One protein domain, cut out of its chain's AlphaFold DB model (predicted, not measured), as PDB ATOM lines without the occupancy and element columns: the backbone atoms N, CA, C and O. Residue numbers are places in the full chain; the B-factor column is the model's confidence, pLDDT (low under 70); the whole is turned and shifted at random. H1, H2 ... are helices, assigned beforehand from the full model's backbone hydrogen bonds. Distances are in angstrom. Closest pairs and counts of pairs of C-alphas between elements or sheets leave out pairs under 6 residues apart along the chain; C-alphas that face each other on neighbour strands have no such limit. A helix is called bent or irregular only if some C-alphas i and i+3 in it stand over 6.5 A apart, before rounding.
ATOM      1  N   THR A   9     209.659 221.162 244.789       81.75
ATOM      2  CA  THR A   9     209.642 219.720 245.057       81.75
ATOM      3  C   THR A   9     211.013 219.193 245.478       81.75
ATOM      4  O   THR A   9     211.112 218.488 246.473       81.75
ATOM      5  N   LYS A  10     212.092 219.575 244.782       83.12
ATOM      6  CA  LYS A  10     213.456 219.155 245.143       83.12
ATOM      7  C   LYS A  10     213.874 219.706 246.506       83.12
ATOM      8  O   LYS A  10     214.487 218.982 247.281       83.12
ATOM      9  N   ALA A  11     213.537 220.964 246.802       82.31
ATOM     10  CA  ALA A  11     213.843 221.574 248.096       82.31
ATOM     11  C   ALA A  11     213.118 220.855 249.245       82.31
ATOM     12  O   ALA A  11     213.738 220.563 250.265       82.31
ATOM     13  N   LEU A  12     211.843 220.501 249.049       87.31
ATOM     14  CA  LEU A  12     211.070 219.729 250.019       87.31
ATOM     15  C   LEU A  12     211.636 218.315 250.210       87.31
ATOM     16  O   LEU A  12     211.847 217.904 251.344       87.31
ATOM     17  N   CYS A  13     211.943 217.591 249.129       91.25
ATOM     18  CA  CYS A  13     212.554 216.263 249.235       91.25
ATOM     19  C   CYS A  13     213.893 216.311 249.980       91.25
ATOM     20  O   CYS A  13     214.158 215.463 250.826       91.25
ATOM     21  N   MET A  14     214.720 217.323 249.704       91.00
ATOM     22  CA  MET A  14     216.001 217.498 250.388       91.00
ATOM     23  C   MET A  14     215.813 217.838 251.870       91.00
ATOM     24  O   MET A  14     216.546 217.322 252.706       91.00
ATOM     25  N   LEU A  15     214.808 218.651 252.211       92.75
ATOM     26  CA  LEU A  15     214.467 218.948 253.600       92.75
ATOM     27  C   LEU A  15     214.039 217.683 254.347       92.75
ATOM     28  O   LEU A  15     214.553 217.410 255.428       92.75
ATOM     29  N   LEU A  16     213.137 216.893 253.759       95.12
ATOM     30  CA  LEU A  16     212.689 215.631 254.343       95.12
ATOM     31  C   LEU A  16     213.860 214.655 254.514       95.12
ATOM     32  O   LEU A  16     213.998 214.054 255.575       95.12
ATOM     33  N   ALA A  17     214.751 214.555 253.526       94.44
ATOM     34  CA  ALA A  17     215.955 213.740 253.645       94.44
ATOM     35  C   ALA A  17     216.844 214.206 254.812       94.44
ATOM     36  O   ALA A  17     217.212 213.397 255.657       94.44
ATOM     37  N   CYS A  18     217.129 215.507 254.926       92.44
ATOM     38  CA  CYS A  18     217.940 216.046 256.022       92.44
ATOM     39  C   CYS A  18     217.310 215.847 257.411       92.44
ATOM     40  O   CYS A  18     218.033 215.723 258.396       92.44
ATOM     41  N   LEU A  19     215.981 215.845 257.519       94.12
ATOM     42  CA  LEU A  19     215.301 215.714 258.810       94.12
ATOM     43  C   LEU A  19     215.062 214.255 259.219       94.12
ATOM     44  O   LEU A  19     215.094 213.960 260.412       94.12
ATOM     45  N   PHE A  20     214.845 213.348 258.261       96.81
ATOM     46  CA  PHE A  20     214.343 211.999 258.546       96.81
ATOM     47  C   PHE A  20     215.258 210.853 258.104       96.81
ATOM     48  O   PHE A  20     215.053 209.738 258.575       96.81
ATOM     49  N   PHE A  21     216.287 211.084 257.279       95.56
ATOM     50  CA  PHE A  21     217.169 210.001 256.822       95.56
ATOM     51  C   PHE A  21     217.872 209.284 257.982       95.56
ATOM     52  O   PHE A  21     217.775 208.066 258.097       95.56
ATOM     53  N   ILE A  22     218.534 210.032 258.871       94.62
ATOM     54  CA  ILE A  22     219.260 209.444 260.007       94.62
ATOM     55  C   ILE A  22     218.311 208.779 261.020       94.62
ATOM     56  O   ILE A  22     218.607 207.665 261.440       94.62
ATOM     57  N   PRO A  23     217.157 209.368 261.387       96.56
ATOM     58  CA  PRO A  23     216.156 208.661 262.185       96.56
ATOM     59  C   PRO A  23     215.687 207.338 261.575       96.56
ATOM     60  O   PRO A  23     215.597 206.336 262.279       96.56
ATOM     61  N   VAL A  24     215.422 207.302 260.265       97.12
ATOM     62  CA  VAL A  24     215.050 206.058 259.572       97.12
ATOM     63  C   VAL A  24     216.202 205.055 259.623       97.12
ATOM     64  O   VAL A  24     215.979 203.893 259.952       97.12
ATOM     65  N   PHE A  25     217.431 205.508 259.370       96.06
ATOM     66  CA  PHE A  25     218.626 204.677 259.484       96.06
ATOM     67  C   PHE A  25     218.789 204.095 260.893       96.06
ATOM     68  O   PHE A  25     219.017 202.898 261.020       96.06
ATOM     69  N   GLY A  26     218.579 204.887 261.947       95.94
ATOM     70  CA  GLY A  26     218.635 204.417 263.333       95.94
ATOM     71  C   GLY A  26     217.581 203.357 263.659       95.94
ATOM     72  O   GLY A  26     217.897 202.362 264.310       95.94
ATOM     73  N   VAL A  27     216.348 203.488 263.150       96.25
ATOM     74  CA  VAL A  27     215.323 202.433 263.285       96.25
ATOM     75  C   VAL A  27     215.754 201.146 262.579       96.25
ATOM     76  O   VAL A  27     215.570 200.062 263.133       96.25
ATOM     77  N   LEU A  28     216.348 201.252 261.387       96.25
ATOM     78  CA  LEU A  28     216.892 200.097 260.668       96.25
ATOM     79  C   LEU A  28     218.056 199.458 261.433       96.25
ATOM     80  O   LEU A  28     218.098 198.236 261.542       96.25
ATOM     81  N   THR A  29     218.950 200.258 262.026       94.50
ATOM     82  CA  THR A  29     220.020 199.748 262.893       94.50
ATOM     83  C   THR A  29     219.449 199.007 264.096       94.50
ATOM     84  O   THR A  29     219.874 197.893 264.370       94.50
ATOM     85  N   ALA A  30     218.451 199.567 264.785       93.88
ATOM     86  CA  ALA A  30     217.817 198.897 265.918       93.88
ATOM     87  C   ALA A  30     217.167 197.565 265.507       93.88
ATOM     88  O   ALA A  30     217.221 196.594 266.256       93.88
ATOM     89  N   HIS A  31     216.571 197.499 264.312       94.06
ATOM     90  CA  HIS A  31     216.013 196.255 263.784       94.06
ATOM     91  C   HIS A  31     217.100 195.220 263.468       94.06
ATOM     92  O   HIS A  31     216.942 194.053 263.817       94.06
ATOM     93  N   PHE A  32     218.209 195.656 262.868       93.62
ATOM     94  CA  PHE A  32     219.376 194.816 262.613       93.62
ATOM     95  C   PHE A  32     219.962 194.250 263.916       93.62
ATOM     96  O   PHE A  32     220.081 193.037 264.047       93.62
ATOM     97  N   MET A  33     220.214 195.107 264.913       91.56
ATOM     98  CA  MET A  33     220.683 194.697 266.242       91.56
ATOM     99  C   MET A  33     219.747 193.673 266.889       91.56
ATOM    100  O   MET A  33     220.201 192.668 267.424       91.56
ATOM    101  N   ALA A  34     218.432 193.914 266.834       90.56
ATOM    102  CA  ALA A  34     217.447 193.002 267.402       90.56
ATOM    103  C   ALA A  34     217.501 191.620 266.741       90.56
ATOM    104  O   ALA A  34     217.449 190.616 267.442       90.56
ATOM    105  N   SER A  35     217.619 191.572 265.410       91.44
ATOM    106  CA  SER A  35     217.725 190.316 264.662       91.44
ATOM    107  C   SER A  35     219.001 189.551 265.008       91.44
ATOM    108  O   SER A  35     218.957 188.335 265.162       91.44
ATOM    109  N   GLU A  36     220.123 190.259 265.132       91.00
ATOM    110  CA  GLU A  36     221.422 189.664 265.443       91.00
ATOM    111  C   GLU A  36     221.437 189.076 266.862       91.00
ATOM    112  O   GLU A  36     221.786 187.912 267.056       91.00
ATOM    113  N   TYR A  37     220.965 189.835 267.855       89.88
ATOM    114  CA  TYR A  37     220.866 189.348 269.232       89.88
ATOM    115  C   TYR A  37     219.879 188.188 269.382       89.88
ATOM    116  O   TYR A  37     220.126 187.273 270.165       89.88
ATOM    117  N   GLU A  38     218.780 188.192 268.626       90.19
ATOM    118  CA  GLU A  38     217.827 187.082 268.617       90.19
ATOM    119  C   GLU A  38     218.460 185.800 268.058       90.19
ATOM    120  O   GLU A  38     218.308 184.739 268.659       90.19
ATOM    121  N   GLY A  39     219.228 185.900 266.967       88.69
ATOM    122  CA  GLY A  39     219.979 184.771 266.408       88.69
ATOM    123  C   GLY A  39     221.033 184.233 267.380       88.69
ATOM    124  O   GLY A  39     221.082 183.035 267.646       88.69
ATOM    125  N   GLN A  40     221.816 185.117 268.002       88.31
ATOM    126  CA  GLN A  40     222.824 184.718 268.991       88.31
ATOM    127  C   GLN A  40     222.204 184.064 270.233       88.31
ATOM    128  O   GLN A  40     222.759 183.105 270.775       88.31
ATOM    129  N   PHE A  41     221.052 184.562 270.692       89.69
ATOM    130  CA  PHE A  41     220.311 183.964 271.801       89.69
ATOM    131  C   PHE A  41     219.768 182.583 271.429       89.69
ATOM    132  O   PHE A  41     219.962 181.633 272.190       89.69
ATOM    133  N   HIS A  42     219.152 182.462 270.252       90.88
ATOM    134  CA  HIS A  42     218.686 181.194 269.705       90.88
ATOM    135  C   HIS A  42     219.811 180.154 269.676       90.88
ATOM    136  O   HIS A  42     219.697 179.090 270.290       90.88
ATOM    137  N   ASP A  43     220.936 180.500 269.050       90.25
ATOM    138  CA  ASP A  43     222.069 179.592 268.898       90.25
ATOM    139  C   ASP A  43     222.683 179.224 270.248       90.25
ATOM    140  O   ASP A  43     223.056 178.073 270.484       90.25
ATOM    141  N   SER A  44     222.714 180.171 271.186       88.00
ATOM    142  CA  SER A  44     223.198 179.915 272.539       88.00
ATOM    143  C   SER A  44     222.315 178.925 273.300       88.00
ATOM    144  O   SER A  44     222.840 178.004 273.929       88.00
ATOM    145  N   VAL A  45     220.991 179.082 273.234       87.62
ATOM    146  CA  VAL A  45     220.023 178.252 273.968       87.62
ATOM    147  C   VAL A  45     219.882 176.859 273.351       87.62
ATOM    148  O   VAL A  45     219.828 175.876 274.094       87.62
ATOM    149  N   VAL A  46     219.826 176.759 272.021       89.25
ATOM    150  CA  VAL A  46     219.540 175.504 271.307       89.25
ATOM    151  C   VAL A  46     220.817 174.728 270.976       89.25
ATOM    152  O   VAL A  46     220.907 173.528 271.257       89.25
ATOM    153  N   PHE A  47     221.823 175.398 270.408       89.75
ATOM    154  CA  PHE A  47     222.992 174.730 269.825       89.75
ATOM    155  C   PHE A  47     224.231 174.737 270.718       89.75
ATOM    156  O   PHE A  47     224.948 173.742 270.727       89.75
ATOM    157  N   ASN A  48     224.490 175.801 271.482       88.81
ATOM    158  CA  ASN A  48     225.718 175.884 272.281       88.81
ATOM    159  C   ASN A  48     225.548 175.278 273.678       88.81
ATOM    160  O   ASN A  48     226.402 174.523 274.135       88.81
ATOM    161  N   GLN A  49     224.463 175.628 274.377       89.44
ATOM    162  CA  GLN A  49     224.207 175.165 275.747       89.44
ATOM    163  C   GLN A  49     223.190 174.021 275.826       89.44
ATOM    164  O   GLN A  49     223.036 173.429 276.892       89.44
ATOM    165  N   HIS A  50     222.498 173.710 274.723       88.25
ATOM    166  CA  HIS A  50     221.492 172.643 274.638       88.25
ATOM    167  C   HIS A  50     220.422 172.700 275.746       88.25
ATOM    168  O   HIS A  50     219.966 171.670 276.244       88.25
ATOM    169  N   LEU A  51     220.013 173.906 276.149       85.81
ATOM    170  CA  LEU A  51     219.034 174.116 277.220       85.81
ATOM    171  C   LEU A  51     217.613 173.726 276.790       85.81
ATOM    172  O   LEU A  51     216.803 173.313 277.621       85.81
ATOM    173  N   VAL A  52     217.292 173.889 275.504       88.12
ATOM    174  CA  VAL A  52     215.975 173.601 274.918       88.12
ATOM    175  C   VAL A  52     216.168 173.036 273.505       88.12
ATOM    176  O   VAL A  52     217.072 173.459 272.792       88.12
ATOM    177  N   THR A  53     215.330 172.084 273.080       90.06
ATOM    178  CA  THR A  53     215.330 171.583 271.691       90.06
ATOM    179  C   THR A  53     214.705 172.599 270.733       90.06
ATOM    180  O   THR A  53     213.819 173.347 271.139       90.06
ATOM    181  N   GLU A  54     215.090 172.575 269.453       88.94
ATOM    182  CA  GLU A  54     214.526 173.447 268.402       88.94
ATOM    183  C   GLU A  54     212.985 173.446 268.414       88.94
ATOM    184  O   GLU A  54     212.338 174.488 268.469       88.94
ATOM    185  N   GLU A  55     212.379 172.258 268.477       88.69
ATOM    186  CA  GLU A  55     210.923 172.095 268.513       88.69
ATOM    187  C   GLU A  55     210.285 172.791 269.728       88.69
ATOM    188  O   GLU A  55     209.267 173.473 269.603       88.69
ATOM    189  N   ASN A  56     210.913 172.686 270.904       86.12
ATOM    190  CA  ASN A  56     210.430 173.330 272.124       86.12
ATOM    191  C   ASN A  56     210.693 174.841 272.138       86.12
ATOM    192  O   ASN A  56     209.897 175.580 272.723       86.12
ATOM    193  N   TYR A  57     211.776 175.306 271.508       86.50
ATOM    194  CA  TYR A  57     212.074 176.729 271.355       86.50
ATOM    195  C   TYR A  57     210.966 177.412 270.544       86.50
ATOM    196  O   TYR A  57     210.358 178.384 271.006       86.50
ATOM    197  N   GLN A  58     210.620 176.821 269.396       86.81
ATOM    198  CA  GLN A  58     209.545 177.298 268.526       86.81
ATOM    199  C   GLN A  58     208.167 177.172 269.194       86.81
ATOM    200  O   GLN A  58     207.384 178.128 269.190       86.81
ATOM    201  N   ALA A  59     207.866 176.034 269.833       87.62
ATOM    202  CA  ALA A  59     206.576 175.804 270.493       87.62
ATOM    203  C   ALA A  59     206.304 176.802 271.632       87.62
ATOM    204  O   ALA A  59     205.172 177.258 271.806       87.62
ATOM    205  N   ARG A  60     207.343 177.175 272.392       84.88
ATOM    206  CA  ARG A  60     207.248 178.160 273.483       84.88
ATOM    207  C   ARG A  60     207.330 179.609 273.006       84.88
ATOM    208  O   ARG A  60     207.152 180.503 273.831       84.88
ATOM    209  N   ARG A  61     207.572 179.843 271.708       84.31
ATOM    210  CA  ARG A  61     207.802 181.173 271.117       84.31
ATOM    211  C   ARG A  61     208.822 181.976 271.925       84.31
ATOM    212  O   ARG A  61     208.593 183.149 272.225       84.31
ATOM    213  N   LEU A  62     209.902 181.310 272.338       83.75
ATOM    214  CA  LEU A  62     210.959 181.967 273.094       83.75
ATOM    215  C   LEU A  62     211.572 183.055 272.221       83.75
ATOM    216  O   LEU A  62     211.853 182.832 271.046       83.75
ATOM    217  N   SER A  63     211.746 184.235 272.807       87.25
ATOM    218  CA  SER A  63     212.538 185.279 272.182       87.25
ATOM    219  C   SER A  63     213.398 186.002 273.191       87.25
ATOM    220  O   SER A  63     212.990 186.173 274.345       87.25
ATOM    221  N   TYR A  64     214.553 186.480 272.753       86.44
ATOM    222  CA  TYR A  64     215.475 187.227 273.601       86.44
ATOM    223  C   TYR A  64     214.770 188.422 274.271       86.44
ATOM    224  O   TYR A  64     214.842 188.617 275.488       86.44
ATOM    225  N   VAL A  65     213.969 189.161 273.497       82.12
ATOM    226  CA  VAL A  65     213.198 190.315 273.988       82.12
ATOM    227  C   VAL A  65     212.122 189.909 275.003       82.12
ATOM    228  O   VAL A  65     211.946 190.592 276.016       82.12
ATOM    229  N   SER A  66     211.393 188.814 274.764       82.50
ATOM    230  CA  SER A  66     210.319 188.373 275.667       82.50
ATOM    231  C   SER A  66     210.861 187.811 276.982       82.50
ATOM    232  O   SER A  66     210.306 188.111 278.041       82.50
ATOM    233  N   VAL A  67     211.979 187.083 276.937       86.25
ATOM    234  CA  VAL A  67     212.673 186.556 278.120       86.25
ATOM    235  C   VAL A  67     213.189 187.700 278.989       86.25
ATOM    236  O   VAL A  67     212.896 187.747 280.185       86.25
ATOM    237  N   CYS A  68     213.869 188.684 278.398       86.75
ATOM    238  CA  CYS A  68     214.341 189.847 279.146       86.75
ATOM    239  C   CYS A  68     213.197 190.697 279.721       86.75
ATOM    240  O   CYS A  68     213.302 191.186 280.849       86.75
ATOM    241  N   ALA A  69     212.073 190.831 279.009       83.00
ATOM    242  CA  ALA A  69     210.889 191.509 279.535       83.00
ATOM    243  C   ALA A  69     210.283 190.774 280.749       83.00
ATOM    244  O   ALA A  69     209.926 191.415 281.739       83.00
ATOM    245  N   GLN A  70     210.209 189.438 280.708       84.69
ATOM    246  CA  GLN A  70     209.694 188.620 281.812       84.69
ATOM    247  C   GLN A  70     210.598 188.670 283.050       84.69
ATOM    248  O   GLN A  70     210.098 188.848 284.160       84.69
ATOM    249  N   ILE A  71     211.920 188.579 282.870       83.88
ATOM    250  CA  ILE A  71     212.893 188.660 283.973       83.88
ATOM    251  C   ILE A  71     212.770 189.997 284.719       83.88
ATOM    252  O   ILE A  71     212.816 190.031 285.951       83.88
ATOM    253  N   ARG A  72     212.554 191.099 283.989       81.25
ATOM    254  CA  ARG A  72     212.325 192.422 284.591       81.25
ATOM    255  C   ARG A  72     210.994 192.502 285.327       81.25
ATOM    256  O   ARG A  72     210.958 193.014 286.441       81.25
ATOM    257  N   ALA A  73     209.921 191.978 284.734       82.00
ATOM    258  CA  ALA A  73     208.603 191.946 285.369       82.00
ATOM    259  C   ALA A  73     208.602 191.130 286.676       82.00
ATOM    260  O   ALA A  73     207.854 191.447 287.595       82.00
ATOM    261  N   ALA A  74     209.473 190.122 286.779       83.56
ATOM    262  CA  ALA A  74     209.652 189.303 287.974       83.56
ATOM    263  C   ALA A  74     210.495 189.966 289.088       83.56
ATOM    264  O   ALA A  74     210.693 189.355 290.133       83.56
ATOM    265  N   GLY A  75     211.008 191.190 288.892       76.88
ATOM    266  CA  GLY A  75     211.792 191.919 289.901       76.88
ATOM    267  C   GLY A  75     213.257 191.479 290.040       76.88
ATOM    268  O   GLY A  75     213.986 192.046 290.846       76.88
ATOM    269  N   ASN A  76     213.726 190.536 289.218       70.69
ATOM    270  CA  ASN A  76     215.081 189.965 289.283       70.69
ATOM    271  C   ASN A  76     216.093 190.692 288.373       70.69
ATOM    272  O   ASN A  76     217.053 190.095 287.889       70.69
ATOM    273  N   ALA A  77     215.877 191.980 288.095       66.12
ATOM    274  CA  ALA A  77     216.595 192.702 287.042       66.12
ATOM    275  C   ALA A  77     218.103 192.892 287.311       66.12
ATOM    276  O   ALA A  77     218.870 192.961 286.354       66.12
ATOM    277  N   GLU A  78     218.546 192.959 288.573       74.81
ATOM    278  CA  GLU A  78     219.967 193.185 288.893       74.81
ATOM    279  C   GLU A  78     220.867 191.999 288.523       74.81
ATOM    280  O   GLU A  78     221.940 192.212 287.964       74.81
ATOM    281  N   GLY A  79     220.421 190.759 288.756       77.19
ATOM    282  CA  GLY A  79     221.222 189.556 288.482       77.19
ATOM    283  C   GLY A  79     221.407 189.238 286.993       77.19
ATOM    284  O   GLY A  79     222.330 188.520 286.629       77.19
ATOM    285  N   TYR A  80     220.555 189.798 286.130       78.62
ATOM    286  CA  TYR A  80     220.554 189.557 284.680       78.62
ATOM    287  C   TYR A  80     220.796 190.837 283.870       78.62
ATOM    288  O   TYR A  80     220.518 190.887 282.670       78.62
ATOM    289  N   LYS A  81     221.306 191.889 284.520       80.44
ATOM    290  CA  LYS A  81     221.481 193.213 283.916       80.44
ATOM    291  C   LYS A  81     222.415 193.185 282.708       80.44
ATOM    292  O   LYS A  81     222.079 193.762 281.681       80.44
ATOM    293  N   GLU A  82     223.545 192.489 282.805       82.50
ATOM    294  CA  GLU A  82     224.487 192.350 281.686       82.50
ATOM    295  C   GLU A  82     223.873 191.547 280.534       82.50
ATOM    296  O   GLU A  82     223.948 191.971 279.384       82.50
ATOM    297  N   MET A  83     223.169 190.449 280.845       83.81
ATOM    298  CA  MET A  83     222.509 189.607 279.842       83.81
ATOM    299  C   MET A  83     221.424 190.361 279.069       83.81
ATOM    300  O   MET A  83     221.257 190.110 277.883       83.81
ATOM    301  N   CYS A  84     220.684 191.263 279.720       85.25
ATOM    302  CA  CYS A  84     219.574 192.004 279.114       85.25
ATOM    303  C   CYS A  84     219.916 193.445 278.693       85.25
ATOM    304  O   CYS A  84     219.037 194.129 278.165       85.25
ATOM    305  N   SER A  85     221.158 193.900 278.896       85.75
ATOM    306  CA  SER A  85     221.655 195.209 278.438       85.75
ATOM    307  C   SER A  85     221.511 195.402 276.918       85.75
ATOM    308  O   SER A  85     220.993 196.440 276.505       85.75
ATOM    309  N   PRO A  86     221.844 194.412 276.064       85.75
ATOM    310  CA  PRO A  86     221.678 194.548 274.616       85.75
ATOM    311  C   PRO A  86     220.234 194.831 274.169       85.75
ATOM    312  O   PRO A  86     219.996 195.630 273.261       85.75
ATOM    313  N   ALA A  87     219.241 194.232 274.839       84.25
ATOM    314  CA  ALA A  87     217.830 194.524 274.578       84.25
ATOM    315  C   ALA A  87     217.460 195.983 274.921       84.25
ATOM    316  O   ALA A  87     216.626 196.587 274.239       84.25
ATOM    317  N   ASP A  88     218.086 196.564 275.950       84.62
ATOM    318  CA  ASP A  88     217.902 197.975 276.309       84.62
ATOM    319  C   ASP A  88     218.558 198.913 275.303       84.62
ATOM    320  O   ASP A  88     217.951 199.913 274.922       84.62
ATOM    321  N   GLU A  89     219.743 198.573 274.803       87.12
ATOM    322  CA  GLU A  89     220.415 199.341 273.752       87.12
ATOM    323  C   GLU A  89     219.555 199.431 272.485       87.12
ATOM    324  O   GLU A  89     219.331 200.527 271.966       87.12
ATOM    325  N   VAL A  90     218.973 198.311 272.035       90.38
ATOM    326  CA  VAL A  90     218.016 198.285 270.912       90.38
ATOM    327  C   VAL A  90     216.836 199.229 271.163       90.38
ATOM    328  O   VAL A  90     216.446 200.009 270.283       90.38
ATOM    329  N   ALA A  91     216.251 199.176 272.364       89.19
ATOM    330  CA  ALA A  91     215.121 200.022 272.731       89.19
ATOM    331  C   ALA A  91     215.503 201.512 272.756       89.19
ATOM    332  O   ALA A  91     214.746 202.343 272.244       89.19
ATOM    333  N   ILE A  92     216.684 201.847 273.285       90.81
ATOM    334  CA  ILE A  92     217.225 203.210 273.338       90.81
ATOM    335  C   ILE A  92     217.433 203.762 271.926       90.81
ATOM    336  O   ILE A  92     216.954 204.861 271.643       90.81
ATOM    337  N   VAL A  93     218.070 203.013 271.018       93.31
ATOM    338  CA  VAL A  93     218.293 203.446 269.624       93.31
ATOM    339  C   VAL A  93     216.965 203.704 268.919       93.31
ATOM    340  O   VAL A  93     216.786 204.741 268.270       93.31
ATOM    341  N   LYS A  94     215.995 202.797 269.084       94.06
ATOM    342  CA  LYS A  94     214.656 202.948 268.505       94.06
ATOM    343  C   LYS A  94     213.947 204.187 269.055       94.06
ATOM    344  O   LYS A  94     213.413 204.975 268.275       94.06
ATOM    345  N   TYR A  95     213.947 204.382 270.373       94.94
ATOM    346  CA  TYR A  95     213.319 205.539 271.011       94.94
ATOM    347  C   TYR A  95     213.988 206.854 270.594       94.94
ATOM    348  O   TYR A  95     213.300 207.783 270.174       94.94
ATOM    349  N   ALA A  96     215.322 206.914 270.621       95.50
ATOM    350  CA  ALA A  96     216.089 208.080 270.190       95.50
ATOM    351  C   ALA A  96     215.779 208.448 268.733       95.50
ATOM    352  O   ALA A  96     215.533 209.615 268.432       95.50
ATOM    353  N   SER A  97     215.695 207.452 267.845       97.25
ATOM    354  CA  SER A  97     215.316 207.649 266.442       97.25
ATOM    355  C   SER A  97     213.940 208.307 266.302       97.25
ATOM    356  O   SER A  97     213.800 209.302 265.589       97.25
ATOM    357  N   TRP A  98     212.929 207.821 267.030       97.56
ATOM    358  CA  TRP A  98     211.586 208.414 267.015       97.56
ATOM    359  C   TRP A  98     211.538 209.819 267.616       97.56
ATOM    360  O   TRP A  98     210.858 210.685 267.066       97.56
ATOM    361  N   VAL A  99     212.275 210.079 268.698       97.69
ATOM    362  CA  VAL A  99     212.372 211.420 269.297       97.69
ATOM    363  C   VAL A  99     212.996 212.410 268.312       97.69
ATOM    364  O   VAL A  99     212.452 213.494 268.105       97.69
ATOM    365  N   ILE A 100     214.094 212.031 267.653       96.94
ATOM    366  CA  ILE A 100     214.768 212.881 266.663       96.94
ATOM    367  C   ILE A 100     213.859 213.125 265.448       96.94
ATOM    368  O   ILE A 100     213.740 214.266 264.997       96.94
ATOM    369  N   ALA A 101     213.152 212.100 264.957       97.62
ATOM    370  CA  ALA A 101     212.135 212.276 263.916       97.62
ATOM    371  C   ALA A 101     211.012 213.228 264.370       97.62
ATOM    372  O   ALA A 101     210.591 214.098 263.608       97.62
ATOM    373  N   GLY A 102     210.560 213.116 265.622       98.06
ATOM    374  CA  GLY A 102     209.570 214.013 266.220       98.06
ATOM    375  C   GLY A 102     210.027 215.472 266.240       98.06
ATOM    376  O   GLY A 102     209.248 216.360 265.893       98.06
ATOM    377  N   ILE A 103     211.301 215.732 266.552       97.69
ATOM    378  CA  ILE A 103     211.899 217.074 266.463       97.69
ATOM    379  C   ILE A 103     211.882 217.571 265.012       97.69
ATOM    380  O   ILE A 103     211.481 218.709 264.764       97.69
ATOM    381  N   GLY A 104     212.246 216.724 264.044       97.25
ATOM    382  CA  GLY A 104     212.162 217.045 262.615       97.25
ATOM    383  C   GLY A 104     210.743 217.423 262.170       97.25
ATOM    384  O   GLY A 104     210.542 218.442 261.508       97.25
ATOM    385  N   ALA A 105     209.734 216.660 262.595       97.56
ATOM    386  CA  ALA A 105     208.328 216.968 262.330       97.56
ATOM    387  C   ALA A 105     207.879 218.272 263.012       97.56
ATOM    388  O   ALA A 105     207.165 219.075 262.405       97.56
ATOM    389  N   LEU A 106     208.342 218.531 264.239       97.88
ATOM    390  CA  LEU A 106     208.059 219.769 264.962       97.88
ATOM    391  C   LEU A 106     208.664 220.993 264.261       97.88
ATOM    392  O   LEU A 106     208.002 222.025 264.188       97.88
ATOM    393  N   ILE A 107     209.869 220.888 263.685       97.31
ATOM    394  CA  ILE A 107     210.468 221.958 262.865       97.31
ATOM    395  C   ILE A 107     209.534 222.324 261.707       97.31
ATOM    396  O   ILE A 107     209.242 223.505 261.496       97.31
ATOM    397  N   LEU A 108     209.023 221.325 260.979       96.56
ATOM    398  CA  LEU A 108     208.084 221.554 259.879       96.56
ATOM    399  C   LEU A 108     206.790 222.205 260.382       96.56
ATOM    400  O   LEU A 108     206.333 223.189 259.800       96.56
ATOM    401  N   LEU A 109     206.232 221.710 261.488       96.94
ATOM    402  CA  LEU A 109     205.025 222.269 262.094       96.94
ATOM    403  C   LEU A 109     205.219 223.735 262.499       96.94
ATOM    404  O   LEU A 109     204.350 224.559 262.230       96.94
ATOM    405  N   VAL A 110     206.360 224.090 263.089       96.94
ATOM    406  CA  VAL A 110     206.660 225.471 263.489       96.94
ATOM    407  C   VAL A 110     206.789 226.389 262.269       96.94
ATOM    408  O   VAL A 110     206.235 227.489 262.284       96.94
ATOM    409  N   ILE A 111     207.456 225.950 261.194       95.06
ATOM    410  CA  ILE A 111     207.610 226.746 259.963       95.06
ATOM    411  C   ILE A 111     206.257 226.945 259.270       95.06
ATOM    412  O   ILE A 111     205.814 228.078 259.061       95.06
ATOM    413  N   TYR A 112     205.591 225.847 258.905       95.12
ATOM    414  CA  TYR A 112     204.367 225.893 258.103       95.12
ATOM    415  C   TYR A 112     203.157 226.341 258.928       95.12
ATOM    416  O   TYR A 112     202.375 227.169 258.462       95.12
ATOM    417  N   GLY A 113     203.034 225.874 260.172       94.19
ATOM    418  CA  GLY A 113     201.998 226.314 261.107       94.19
ATOM    419  C   GLY A 113     202.167 227.779 261.498       94.19
ATOM    420  O   GLY A 113     201.199 228.537 261.458       94.19
ATOM    421  N   GLY A 114     203.401 228.229 261.763       93.19
ATOM    422  CA  GLY A 114     203.696 229.642 262.011       93.19
ATOM    423  C   GLY A 114     203.267 230.538 260.847       93.19
ATOM    424  O   GLY A 114     202.624 231.567 261.059       93.19
ATOM    425  N   ARG A 115     203.543 230.120 259.605       93.00
ATOM    426  CA  ARG A 115     203.098 230.829 258.398       93.00
ATOM    427  C   ARG A 115     201.578 230.809 258.210       93.00
ATOM    428  O   ARG A 115     201.019 231.827 257.791       93.00
ATOM    429  N   ALA A 116     200.923 229.680 258.479       92.62
ATOM    430  CA  ALA A 116     199.473 229.540 258.360       92.62
ATOM    431  C   ALA A 116     198.739 230.442 259.365       92.62
ATOM    432  O   ALA A 116     197.819 231.163 258.988       92.62
ATOM    433  N   ILE A 117     199.204 230.475 260.619       91.44
ATOM    434  CA  ILE A 117     198.625 231.307 261.683       91.44
ATOM    435  C   ILE A 117     198.888 232.797 261.436       91.44
ATOM    436  O   ILE A 117     197.993 233.619 261.638       91.44
ATOM    437  N   ALA A 118     200.097 233.169 261.000       88.56
ATOM    438  CA  ALA A 118     200.425 234.566 260.712       88.56
ATOM    439  C   ALA A 118     199.589 235.124 259.544       88.56
ATOM    440  O   ALA A 118     199.156 236.281 259.581       88.56
ATOM    441  N   GLY A 119     199.325 234.294 258.527       88.06
ATOM    442  CA  GLY A 119     198.630 234.714 257.312       88.06
ATOM    443  C   GLY A 119     199.384 235.846 256.606       88.06
ATOM    444  O   GLY A 119     200.606 235.803 256.485       88.06
ATOM    445  N   THR A 120     198.648 236.858 256.152       84.25
ATOM    446  CA  THR A 120     199.175 238.121 255.600       84.25
ATOM    447  C   THR A 120     198.979 239.303 256.556       84.25
ATOM    448  O   THR A 120     199.129 240.451 256.168       84.25
ATOM    449  N   ASN A 121     198.647 239.052 257.828       87.25
ATOM    450  CA  ASN A 121     198.445 240.128 258.796       87.25
ATOM    451  C   ASN A 121     199.797 240.600 259.358       87.25
ATOM    452  O   ASN A 121     200.453 239.867 260.107       87.25
ATOM    453  N   ARG A 122     200.181 241.843 259.042       85.56
ATOM    454  CA  ARG A 122     201.452 242.465 259.457       85.56
ATOM    455  C   ARG A 122     201.710 242.422 260.966       85.56
ATOM    456  O   ARG A 122     202.814 242.073 261.388       85.56
ATOM    457  N   ALA A 123     200.702 242.684 261.798       85.94
ATOM    458  CA  ALA A 123     200.856 242.725 263.253       85.94
ATOM    459  C   ALA A 123     201.084 241.332 263.864       85.94
ATOM    460  O   ALA A 123     201.849 241.180 264.824       85.94
ATOM    461  N   ARG A 124     200.433 240.291 263.326       88.56
ATOM    462  CA  ARG A 124     200.697 238.896 263.727       88.56
ATOM    463  C   ARG A 124     202.075 238.451 263.262       88.56
ATOM    464  O   ARG A 124     202.852 237.935 264.065       88.56
ATOM    465  N   LEU A 125     202.397 238.709 261.998       88.62
ATOM    466  CA  LEU A 125     203.661 238.312 261.395       88.62
ATOM    467  C   LEU A 125     204.865 238.893 262.160       88.62
ATOM    468  O   LEU A 125     205.783 238.158 262.523       88.62
ATOM    469  N   SER A 126     204.798 240.172 262.525       87.38
ATOM    470  CA  SER A 126     205.859 240.879 263.258       87.38
ATOM    471  C   SER A 126     206.064 240.410 264.693       87.38
ATOM    472  O   SER A 126     207.171 240.499 265.224       87.38
ATOM    473  N   ARG A 127     205.018 239.888 265.342       86.75
ATOM    474  CA  ARG A 127     205.126 239.301 266.687       86.75
ATOM    475  C   ARG A 127     205.642 237.866 266.646       86.75
ATOM    476  O   ARG A 127     206.419 237.476 267.513       86.75
ATOM    477  N   MET A 128     205.224 237.088 265.650       89.44
ATOM    478  CA  MET A 128     205.488 235.651 265.600       89.44
ATOM    479  C   MET A 128     206.808 235.298 264.917       89.44
ATOM    480  O   MET A 128     207.472 234.364 265.356       89.44
ATOM    481  N   PHE A 129     207.219 236.020 263.874       91.00
ATOM    482  CA  PHE A 129     208.345 235.604 263.033       91.00
ATOM    483  C   PHE A 129     209.654 235.443 263.816       91.00
ATOM    484  O   PHE A 129     210.311 234.409 263.719       91.00
ATOM    485  N   GLY A 130     209.988 236.404 264.682       87.75
ATOM    486  CA  GLY A 130     211.175 236.298 265.533       87.75
ATOM    487  C   GLY A 130     211.122 235.118 266.514       87.75
ATOM    488  O   GLY A 130     212.160 234.576 266.886       87.75
ATOM    489  N   PHE A 131     209.932 234.693 266.951       88.75
ATOM    490  CA  PHE A 131     209.765 233.475 267.751       88.75
ATOM    491  C   PHE A 131     209.904 232.206 266.898       88.75
ATOM    492  O   PHE A 131     210.627 231.297 267.291       88.75
ATOM    493  N   VAL A 132     209.286 232.170 265.713       92.69
ATOM    494  CA  VAL A 132     209.381 231.047 264.766       92.69
ATOM    495  C   VAL A 132     210.838 230.771 264.405       92.69
ATOM    496  O   VAL A 132     211.296 229.645 264.564       92.69
ATOM    497  N   VAL A 133     211.599 231.796 264.005       90.19
ATOM    498  CA  VAL A 133     213.019 231.633 263.654       90.19
ATOM    499  C   VAL A 133     213.832 231.124 264.850       90.19
ATOM    500  O   VAL A 133     214.640 230.213 264.690       90.19
ATOM    501  N   ARG A 134     213.577 231.637 266.064       87.62
ATOM    502  CA  ARG A 134     214.216 231.155 267.306       87.62
ATOM    503  C   ARG A 134     213.966 229.675 267.555       87.62
ATOM    504  O   ARG A 134     214.913 228.925 267.776       87.62
ATOM    505  N   ALA A 135     212.701 229.273 267.508       91.56
ATOM    506  CA  ALA A 135     212.300 227.894 267.723       91.56
ATOM    507  C   ALA A 135     212.913 226.972 266.660       91.56
ATOM    508  O   ALA A 135     213.481 225.943 267.010       91.56
ATOM    509  N   VAL A 136     212.885 227.367 265.383       92.94
ATOM    510  CA  VAL A 136     213.471 226.590 264.280       92.94
ATOM    511  C   VAL A 136     214.976 226.413 264.455       92.94
ATOM    512  O   VAL A 136     215.453 225.289 264.347       92.94
ATOM    513  N   MET A 137     215.725 227.478 264.758       88.94
ATOM    514  CA  MET A 137     217.177 227.390 264.968       88.94
ATOM    515  C   MET A 137     217.529 226.463 266.139       88.94
ATOM    516  O   MET A 137     218.423 225.626 266.018       88.94
ATOM    517  N   PHE A 138     216.805 226.579 267.257       88.81
ATOM    518  CA  PHE A 138     217.023 225.743 268.438       88.81
ATOM    519  C   PHE A 138     216.703 224.267 268.168       88.81
ATOM    520  O   PHE A 138     217.532 223.394 268.426       88.81
ATOM    521  N   LEU A 139     215.528 223.984 267.598       93.12
ATOM    522  CA  LEU A 139     215.114 222.625 267.249       93.12
ATOM    523  C   LEU A 139     216.045 222.005 266.203       93.12
ATOM    524  O   LEU A 139     216.366 220.825 266.297       93.12
ATOM    525  N   LEU A 140     216.520 222.793 265.237       91.44
ATOM    526  CA  LEU A 140     217.491 222.349 264.243       91.44
ATOM    527  C   LEU A 140     218.826 221.965 264.892       91.44
ATOM    528  O   LEU A 140     219.371 220.919 264.551       91.44
ATOM    529  N   ALA A 141     219.344 222.765 265.827       88.31
ATOM    530  CA  ALA A 141     220.573 222.430 266.546       88.31
ATOM    531  C   ALA A 141     220.421 221.116 267.333       88.31
ATOM    532  O   ALA A 141     221.280 220.239 267.232       88.31
ATOM    533  N   LEU A 142     219.295 220.942 268.037       90.69
ATOM    534  CA  LEU A 142     218.979 219.705 268.755       90.69
ATOM    535  C   LEU A 142     218.844 218.506 267.802       90.69
ATOM    536  O   LEU A 142     219.387 217.439 268.077       90.69
ATOM    537  N   SER A 143     218.170 218.694 266.664       92.69
ATOM    538  CA  SER A 143     218.012 217.668 265.631       92.69
ATOM    539  C   SER A 143     219.360 217.240 265.063       92.69
ATOM    540  O   SER A 143     219.642 216.051 265.014       92.69
ATOM    541  N   VAL A 144     220.213 218.183 264.652       89.31
ATOM    542  CA  VAL A 144     221.532 217.881 264.071       89.31
ATOM    543  C   VAL A 144     222.428 217.176 265.087       89.31
ATOM    544  O   VAL A 144     223.087 216.199 264.741       89.31
ATOM    545  N   PHE A 145     222.420 217.621 266.346       88.69
ATOM    546  CA  PHE A 145     223.173 216.966 267.412       88.69
ATOM    547  C   PHE A 145     222.685 215.535 267.665       88.69
ATOM    548  O   PHE A 145     223.486 214.601 267.653       88.69
ATOM    549  N   GLY A 146     221.372 215.345 267.831       91.75
ATOM    550  CA  GLY A 146     220.782 214.024 268.041       91.75
ATOM    551  C   GLY A 146     221.056 213.077 266.874       91.75
ATOM    552  O   GLY A 146     221.462 211.938 267.090       91.75
ATOM    553  N   GLN A 147     220.911 213.558 265.636       92.19
ATOM    554  CA  GLN A 147     221.240 212.788 264.437       92.19
ATOM    555  C   GLN A 147     222.719 212.390 264.396       92.19
ATOM    556  O   GLN A 147     223.030 211.252 264.070       92.19
ATOM    557  N   ALA A 148     223.642 213.281 264.755       89.00
ATOM    558  CA  ALA A 148     225.059 212.943 264.775       89.00
ATOM    559  C   ALA A 148     225.396 211.842 265.786       89.00
ATOM    560  O   ALA A 148     226.087 210.888 265.438       89.00
ATOM    561  N   VAL A 149     224.882 211.955 267.016       90.88
ATOM    562  CA  VAL A 149     225.072 210.935 268.060       90.88
ATOM    563  C   VAL A 149     224.494 209.596 267.606       90.88
ATOM    564  O   VAL A 149     225.177 208.578 267.684       90.88
ATOM    565  N   LEU A 150     223.268 209.608 267.072       93.44
ATOM    566  CA  LEU A 150     222.606 208.411 266.560       93.44
ATOM    567  C   LEU A 150     223.394 207.779 265.407       93.44
ATOM    568  O   LEU A 150     223.598 206.573 265.399       93.44
ATOM    569  N   PHE A 151     223.883 208.582 264.461       91.19
ATOM    570  CA  PHE A 151     224.657 208.091 263.324       91.19
ATOM    571  C   PHE A 151     225.983 207.454 263.758       91.19
ATOM    572  O   PHE A 151     226.291 206.349 263.322       91.19
ATOM    573  N   VAL A 152     226.742 208.108 264.645       89.38
ATOM    574  CA  VAL A 152     228.003 207.564 265.181       89.38
ATOM    575  C   VAL A 152     227.754 206.255 265.931       89.38
ATOM    576  O   VAL A 152     228.471 205.283 265.700       89.38
ATOM    577  N   PHE A 153     226.718 206.201 266.775       90.81
ATOM    578  CA  PHE A 153     226.346 204.981 267.495       90.81
ATOM    579  C   PHE A 153     225.938 203.851 266.540       90.81
ATOM    580  O   PHE A 153     226.363 202.708 266.707       90.81
ATOM    581  N   SER A 154     225.152 204.167 265.508       90.25
ATOM    582  CA  SER A 154     224.737 203.189 264.506       90.25
ATOM    583  C   SER A 154     225.919 202.615 263.728       90.25
ATOM    584  O   SER A 154     225.987 201.402 263.542       90.25
ATOM    585  N   VAL A 155     226.862 203.460 263.296       88.94
ATOM    586  CA  VAL A 155     228.078 203.011 262.598       88.94
ATOM    587  C   VAL A 155     228.926 202.130 263.512       88.94
ATOM    588  O   VAL A 155     229.287 201.031 263.105       88.94
ATOM    589  N   TYR A 156     229.172 202.562 264.754       89.75
ATOM    590  CA  TYR A 156     229.888 201.765 265.755       89.75
ATOM    591  C   TYR A 156     229.266 200.372 265.919       89.75
ATOM    592  O   TYR A 156     229.964 199.364 265.833       89.75
ATOM    593  N   THR A 157     227.945 200.313 266.082       87.19
ATOM    594  CA  THR A 157     227.243 199.046 266.306       87.19
ATOM    595  C   THR A 157     227.361 198.114 265.104       87.19
ATOM    596  O   THR A 157     227.712 196.944 265.257       87.19
ATOM    597  N   ILE A 158     227.149 198.633 263.893       86.81
ATOM    598  CA  ILE A 158     227.279 197.842 262.664       86.81
ATOM    599  C   ILE A 158     228.706 197.298 262.518       86.81
ATOM    600  O   ILE A 158     228.868 196.108 262.258       86.81
ATOM    601  N   GLU A 159     229.734 198.124 262.731       86.50
ATOM    602  CA  GLU A 159     231.136 197.689 262.659       86.50
ATOM    603  C   GLU A 159     231.447 196.575 263.669       86.50
ATOM    604  O   GLU A 159     232.039 195.558 263.301       86.50
ATOM    605  N   THR A 160     231.001 196.723 264.922       86.25
ATOM    606  CA  THR A 160     231.242 195.717 265.972       86.25
ATOM    607  C   THR A 160     230.583 194.370 265.679       86.25
ATOM    608  O   THR A 160     231.209 193.331 265.893       86.25
ATOM    609  N   MET A 161     229.354 194.380 265.155       84.31
ATOM    610  CA  MET A 161     228.580 193.164 264.897       84.31
ATOM    611  C   MET A 161     228.982 192.456 263.602       84.31
ATOM    612  O   MET A 161     228.920 191.237 263.547       84.31
ATOM    613  N   THR A 162     229.389 193.197 262.564       84.44
ATOM    614  CA  THR A 162     229.634 192.612 261.229       84.44
ATOM    615  C   THR A 162     231.110 192.448 260.882       84.44
ATOM    616  O   THR A 162     231.485 191.462 260.254       84.44
ATOM    617  N   ILE A 163     231.956 193.409 261.260       81.56
ATOM    618  CA  ILE A 163     233.377 193.451 260.874       81.56
ATOM    619  C   ILE A 163     234.265 193.006 262.049       81.56
ATOM    620  O   ILE A 163     235.422 192.640 261.848       81.56
ATOM    621  N   HIS A 164     233.735 193.027 263.279       83.25
ATOM    622  CA  HIS A 164     234.457 192.737 264.526       83.25
ATOM    623  C   HIS A 164     235.733 193.584 264.712       83.25
ATOM    624  O   HIS A 164     236.644 193.214 265.452       83.25
ATOM    625  N   GLN A 165     235.799 194.742 264.051       83.56
ATOM    626  CA  GLN A 165     236.872 195.725 264.174       83.56
ATOM    627  C   GLN A 165     236.260 197.116 264.296       83.56
ATOM    628  O   GLN A 165     235.331 197.452 263.571       83.56
ATOM    629  N   ILE A 166     236.794 197.925 265.213       82.38
ATOM    630  CA  ILE A 166     236.321 199.289 265.459       82.38
ATOM    631  C   ILE A 166     237.293 200.265 264.805       82.38
ATOM    632  O   ILE A 166     238.445 200.390 265.238       82.38
ATOM    633  N   HIS A 167     236.826 201.030 263.821       86.00
ATOM    634  CA  HIS A 167     237.632 202.087 263.213       86.00
ATOM    635  C   HIS A 167     237.548 203.368 264.054       86.00
ATOM    636  O   HIS A 167     236.913 204.355 263.682       86.00
ATOM    637  N   ALA A 168     238.225 203.379 265.206       84.12
ATOM    638  CA  ALA A 168     238.138 204.468 266.187       84.12
ATOM    639  C   ALA A 168     238.449 205.863 265.602       84.12
ATOM    640  O   ALA A 168     237.816 206.849 265.980       84.12
ATOM    641  N   VAL A 169     239.377 205.954 264.641       85.12
ATOM    642  CA  VAL A 169     239.719 207.216 263.956       85.12
ATOM    643  C   VAL A 169     238.545 207.740 263.119       85.12
ATOM    644  O   VAL A 169     238.272 208.941 263.120       85.12
ATOM    645  N   LEU A 170     237.805 206.861 262.438       81.62
ATOM    646  CA  LEU A 170     236.629 207.242 261.655       81.62
ATOM    647  C   LEU A 170     235.515 207.772 262.572       81.62
ATOM    648  O   LEU A 170     234.975 208.851 262.334       81.62
ATOM    649  N   LEU A 171     235.225 207.068 263.667       84.25
ATOM    650  CA  LEU A 171     234.200 207.488 264.628       84.25
ATOM    651  C   LEU A 171     234.557 208.824 265.298       84.25
ATOM    652  O   LEU A 171     233.713 209.718 265.388       84.25
ATOM    653  N   ALA A 172     235.818 208.998 265.707       84.31
ATOM    654  CA  ALA A 172     236.295 210.240 266.311       84.31
ATOM    655  C   ALA A 172     236.217 211.428 265.336       84.31
ATOM    656  O   ALA A 172     235.789 212.517 265.724       84.31
ATOM    657  N   THR A 173     236.582 211.229 264.065       80.12
ATOM    658  CA  THR A 173     236.531 212.295 263.048       80.12
ATOM    659  C   THR A 173     235.097 212.714 262.721       80.12
ATOM    660  O   THR A 173     234.816 213.914 262.683       80.12
ATOM    661  N   VAL A 174     234.168 211.764 262.565       79.44
ATOM    662  CA  VAL A 174     232.738 212.054 262.343       79.44
ATOM    663  C   VAL A 174     232.122 212.752 263.560       79.44
ATOM    664  O   VAL A 174     231.443 213.771 263.404       79.44
ATOM    665  N   GLY A 175     232.402 212.264 264.773       81.12
ATOM    666  CA  GLY A 175     231.917 212.871 266.014       81.12
ATOM    667  C   GLY A 175     232.418 214.305 266.207       81.12
ATOM    668  O   GLY A 175     231.629 215.210 266.490       81.12
ATOM    669  N   PHE A 176     233.711 214.550 265.980       83.25
ATOM    670  CA  PHE A 176     234.293 215.890 266.080       83.25
ATOM    671  C   PHE A 176     233.724 216.853 265.026       83.25
ATOM    672  O   PHE A 176     233.381 217.992 265.349       83.25
ATOM    673  N   ALA A 177     233.559 216.396 263.780       76.94
ATOM    674  CA  ALA A 177     232.954 217.200 262.718       76.94
ATOM    675  C   ALA A 177     231.513 217.611 263.066       76.94
ATOM    676  O   ALA A 177     231.135 218.772 262.886       76.94
ATOM    677  N   ALA A 178     230.721 216.692 263.618       75.69
ATOM    678  CA  ALA A 178     229.364 216.984 264.054       75.69
ATOM    679  C   ALA A 178     229.304 217.977 265.224       75.69
ATOM    680  O   ALA A 178     228.472 218.888 265.212       75.69
ATOM    681  N   LEU A 179     230.200 217.845 266.208       80.88
ATOM    682  CA  LEU A 179     230.317 218.799 267.315       80.88
ATOM    683  C   LEU A 179     230.662 220.200 266.810       80.88
ATOM    684  O   LEU A 179     230.029 221.171 267.227       80.88
ATOM    685  N   LEU A 180     231.613 220.311 265.877       81.06
ATOM    686  CA  LEU A 180     231.977 221.586 265.267       81.06
ATOM    687  C   LEU A 180     230.774 222.222 264.554       81.06
ATOM    688  O   LEU A 180     230.513 223.412 264.727       81.06
ATOM    689  N   VAL A 181     230.000 221.439 263.797       75.44
ATOM    690  CA  VAL A 181     228.786 221.939 263.136       75.44
ATOM    691  C   VAL A 181     227.743 222.389 264.152       75.44
ATOM    692  O   VAL A 181     227.265 223.519 264.051       75.44
ATOM    693  N   CYS A 182     227.440 221.572 265.161       76.75
ATOM    694  CA  CYS A 182     226.511 221.936 266.231       76.75
ATOM    695  C   CYS A 182     226.932 223.250 266.912       76.75
ATOM    696  O   CYS A 182     226.129 224.178 267.031       76.75
ATOM    697  N   TRP A 183     228.217 223.383 267.249       80.31
ATOM    698  CA  TRP A 183     228.790 224.604 267.808       80.31
ATOM    699  C   TRP A 183     228.607 225.814 266.884       80.31
ATOM    700  O   TRP A 183     228.160 226.871 267.330       80.31
ATOM    701  N   THR A 184     228.902 225.678 265.587       76.12
ATOM    702  CA  THR A 184     228.729 226.782 264.628       76.12
ATOM    703  C   THR A 184     227.271 227.201 264.458       76.12
ATOM    704  O   THR A 184     226.996 228.400 264.367       76.12
ATOM    705  N   LEU A 185     226.327 226.255 264.466       74.25
ATOM    706  CA  LEU A 185     224.894 226.546 264.396       74.25
ATOM    707  C   LEU A 185     224.415 227.247 265.662       74.25
ATOM    708  O   LEU A 185     223.713 228.257 265.577       74.25
ATOM    709  N   LEU A 186     224.847 226.777 266.830       74.12
ATOM    710  CA  LEU A 186     224.504 227.382 268.108       74.12
ATOM    711  C   LEU A 186     225.078 228.801 268.219       74.12
ATOM    712  O   LEU A 186     224.359 229.747 268.540       74.12
ATOM    713  N   ARG A 187     226.349 228.998 267.850       77.75
ATOM    714  CA  ARG A 187     226.980 230.323 267.816       77.75
ATOM    715  C   ARG A 187     226.285 231.261 266.824       77.75
ATOM    716  O   ARG A 187     226.082 232.431 267.141       77.75
ATOM    717  N   SER A 188     225.924 230.775 265.637       69.62
ATOM    718  CA  SER A 188     225.178 231.558 264.639       69.62
ATOM    719  C   SER A 188     223.783 231.931 265.141       69.62
ATOM    720  O   SER A 188     223.349 233.061 264.944       69.62
ATOM    721  N   THR A 189     223.126 231.026 265.872       66.31
ATOM    722  CA  THR A 189     221.856 231.282 266.566       66.31
ATOM    723  C   THR A 189     222.011 232.447 267.541       66.31
ATOM    724  O   THR A 189     221.281 233.424 267.439       66.31
ATOM    725  N   PHE A 190     223.025 232.422 268.413       66.06
ATOM    726  CA  PHE A 190     223.293 233.527 269.341       66.06
ATOM    727  C   PHE A 190     223.647 234.850 268.646       66.06
ATOM    728  O   PHE A 190     223.231 235.912 269.108       66.06
ATOM    729  N   GLN A 191     224.397 234.811 267.542       68.19
ATOM    730  CA  GLN A 191     224.759 236.013 266.782       68.19
ATOM    731  C   GLN A 191     223.563 236.635 266.056       68.19
ATOM    732  O   GLN A 191     223.452 237.855 266.025       68.19
ATOM    733  N   PHE A 192     222.636 235.822 265.544       65.06
ATOM    734  CA  PHE A 192     221.408 236.296 264.902       65.06
ATOM    735  C   PHE A 192     220.545 237.168 265.831       65.06
ATOM    736  O   PHE A 192     219.796 238.026 265.364       65.06
ATOM    737  N   PHE A 193     220.658 236.982 267.149       60.12
ATOM    738  CA  PHE A 193     219.916 237.768 268.139       60.12
ATOM    739  C   PHE A 193     220.612 239.045 268.581       60.12
ATOM    740  O   PHE A 193     219.971 239.867 269.232       60.12
ATOM    741  N   LYS A 194     221.883 239.249 268.227       66.88
ATOM    742  CA  LYS A 194     222.527 240.534 268.479       66.88
ATOM    743  C   LYS A 194     222.027 241.538 267.447       66.88
ATOM    744  O   LYS A 194     222.013 241.263 266.248       66.88
TER     745      LYS A 194
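This is residues 9 to 194 of the 508 residues of the protein "Peptidase_M48 domain-containing protein" of Paraburkholderia guartelaensis (UniProt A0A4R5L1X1). Long helices run side by side in an elongated, loose stack: H1b, H4 and H5 make an up-and-down bundle, each running against the one before it, and H6 folds back along H5. At one end the short H3 crosses H1b and H4, with the small H2 near H1b, while residues 9 to 14 of the bent H1 stick out. The printed part has 186 residues with six named helices, H1 to H6 in chain order, and no named strand; its class is all helix. The radius of gyration of the C-alphas is 22.3 A, and the spans are 73 by 38 by 36 A.

H1, residues 9 to 48, was assigned as one helix by its hydrogen bonds but is bent, with C-alphas 19 and 22 7.5 A apart; its arms H1a, residues 9 to 19, and H1b, residues 22 to 48, stand at a steep tilt of 47 degrees. H2, residues 54 to 59, is close to H1b but not clearly touching, the closest C-alphas being those of Val 46 and Glu 54, 6.1 A apart. H3, residues 64 to 73, touches H1b about perpendicular, at 89 degrees, the closest C-alphas being those of Glu 38 and Tyr 64, 5.5 A apart. H4, residues 81 to 118, touches H1b with residues 86 to 101 alone, at a shallow tilt of 17 degrees, opposite ways; the closest C-alphas are those of Pro 23 and Ser 97, 4.5 A apart. H5, residues 122 to 162, forms a helical hairpin with H4 at a shallow tilt of 24 degrees, the closest C-alphas being those of Ala 118 and Leu 125, 5.0 A apart. H6, residues 168 to 192, forms a helical hairpin with H5 at a shallow tilt of 6 degrees, the closest C-alphas being those of Ala 148 and Ala 178, 5.9 A apart. H6 and H4 are apart. Every O i to N i+4 pair is within hydrogen-bond range in H1a, H2, H3 and H6, against 22 of 23 in H1b, 32 of 34 in H4 and 35 of 37 in H5.

H1a begins at C-alpha 9 (209.642, 219.720, 245.057), and H1b is 36.3 A long. H4 is 51.9 A long and irregular, with C-alphas 83 and 86 7.2 A apart. H5 is 57.3 A long and only just irregular, with C-alphas 127 and 130 6.9 A apart. H6, 36.0 A long, ends at C-alpha 192 (221.408, 236.296, 264.902).

The two C-alphas farthest apart, those of His 50 and Arg 122, are 74.2 A apart. The printed part has no cut and no long link. Its mean pLDDT is 87.3, with residue 77 and residues 188 to 194 under 70.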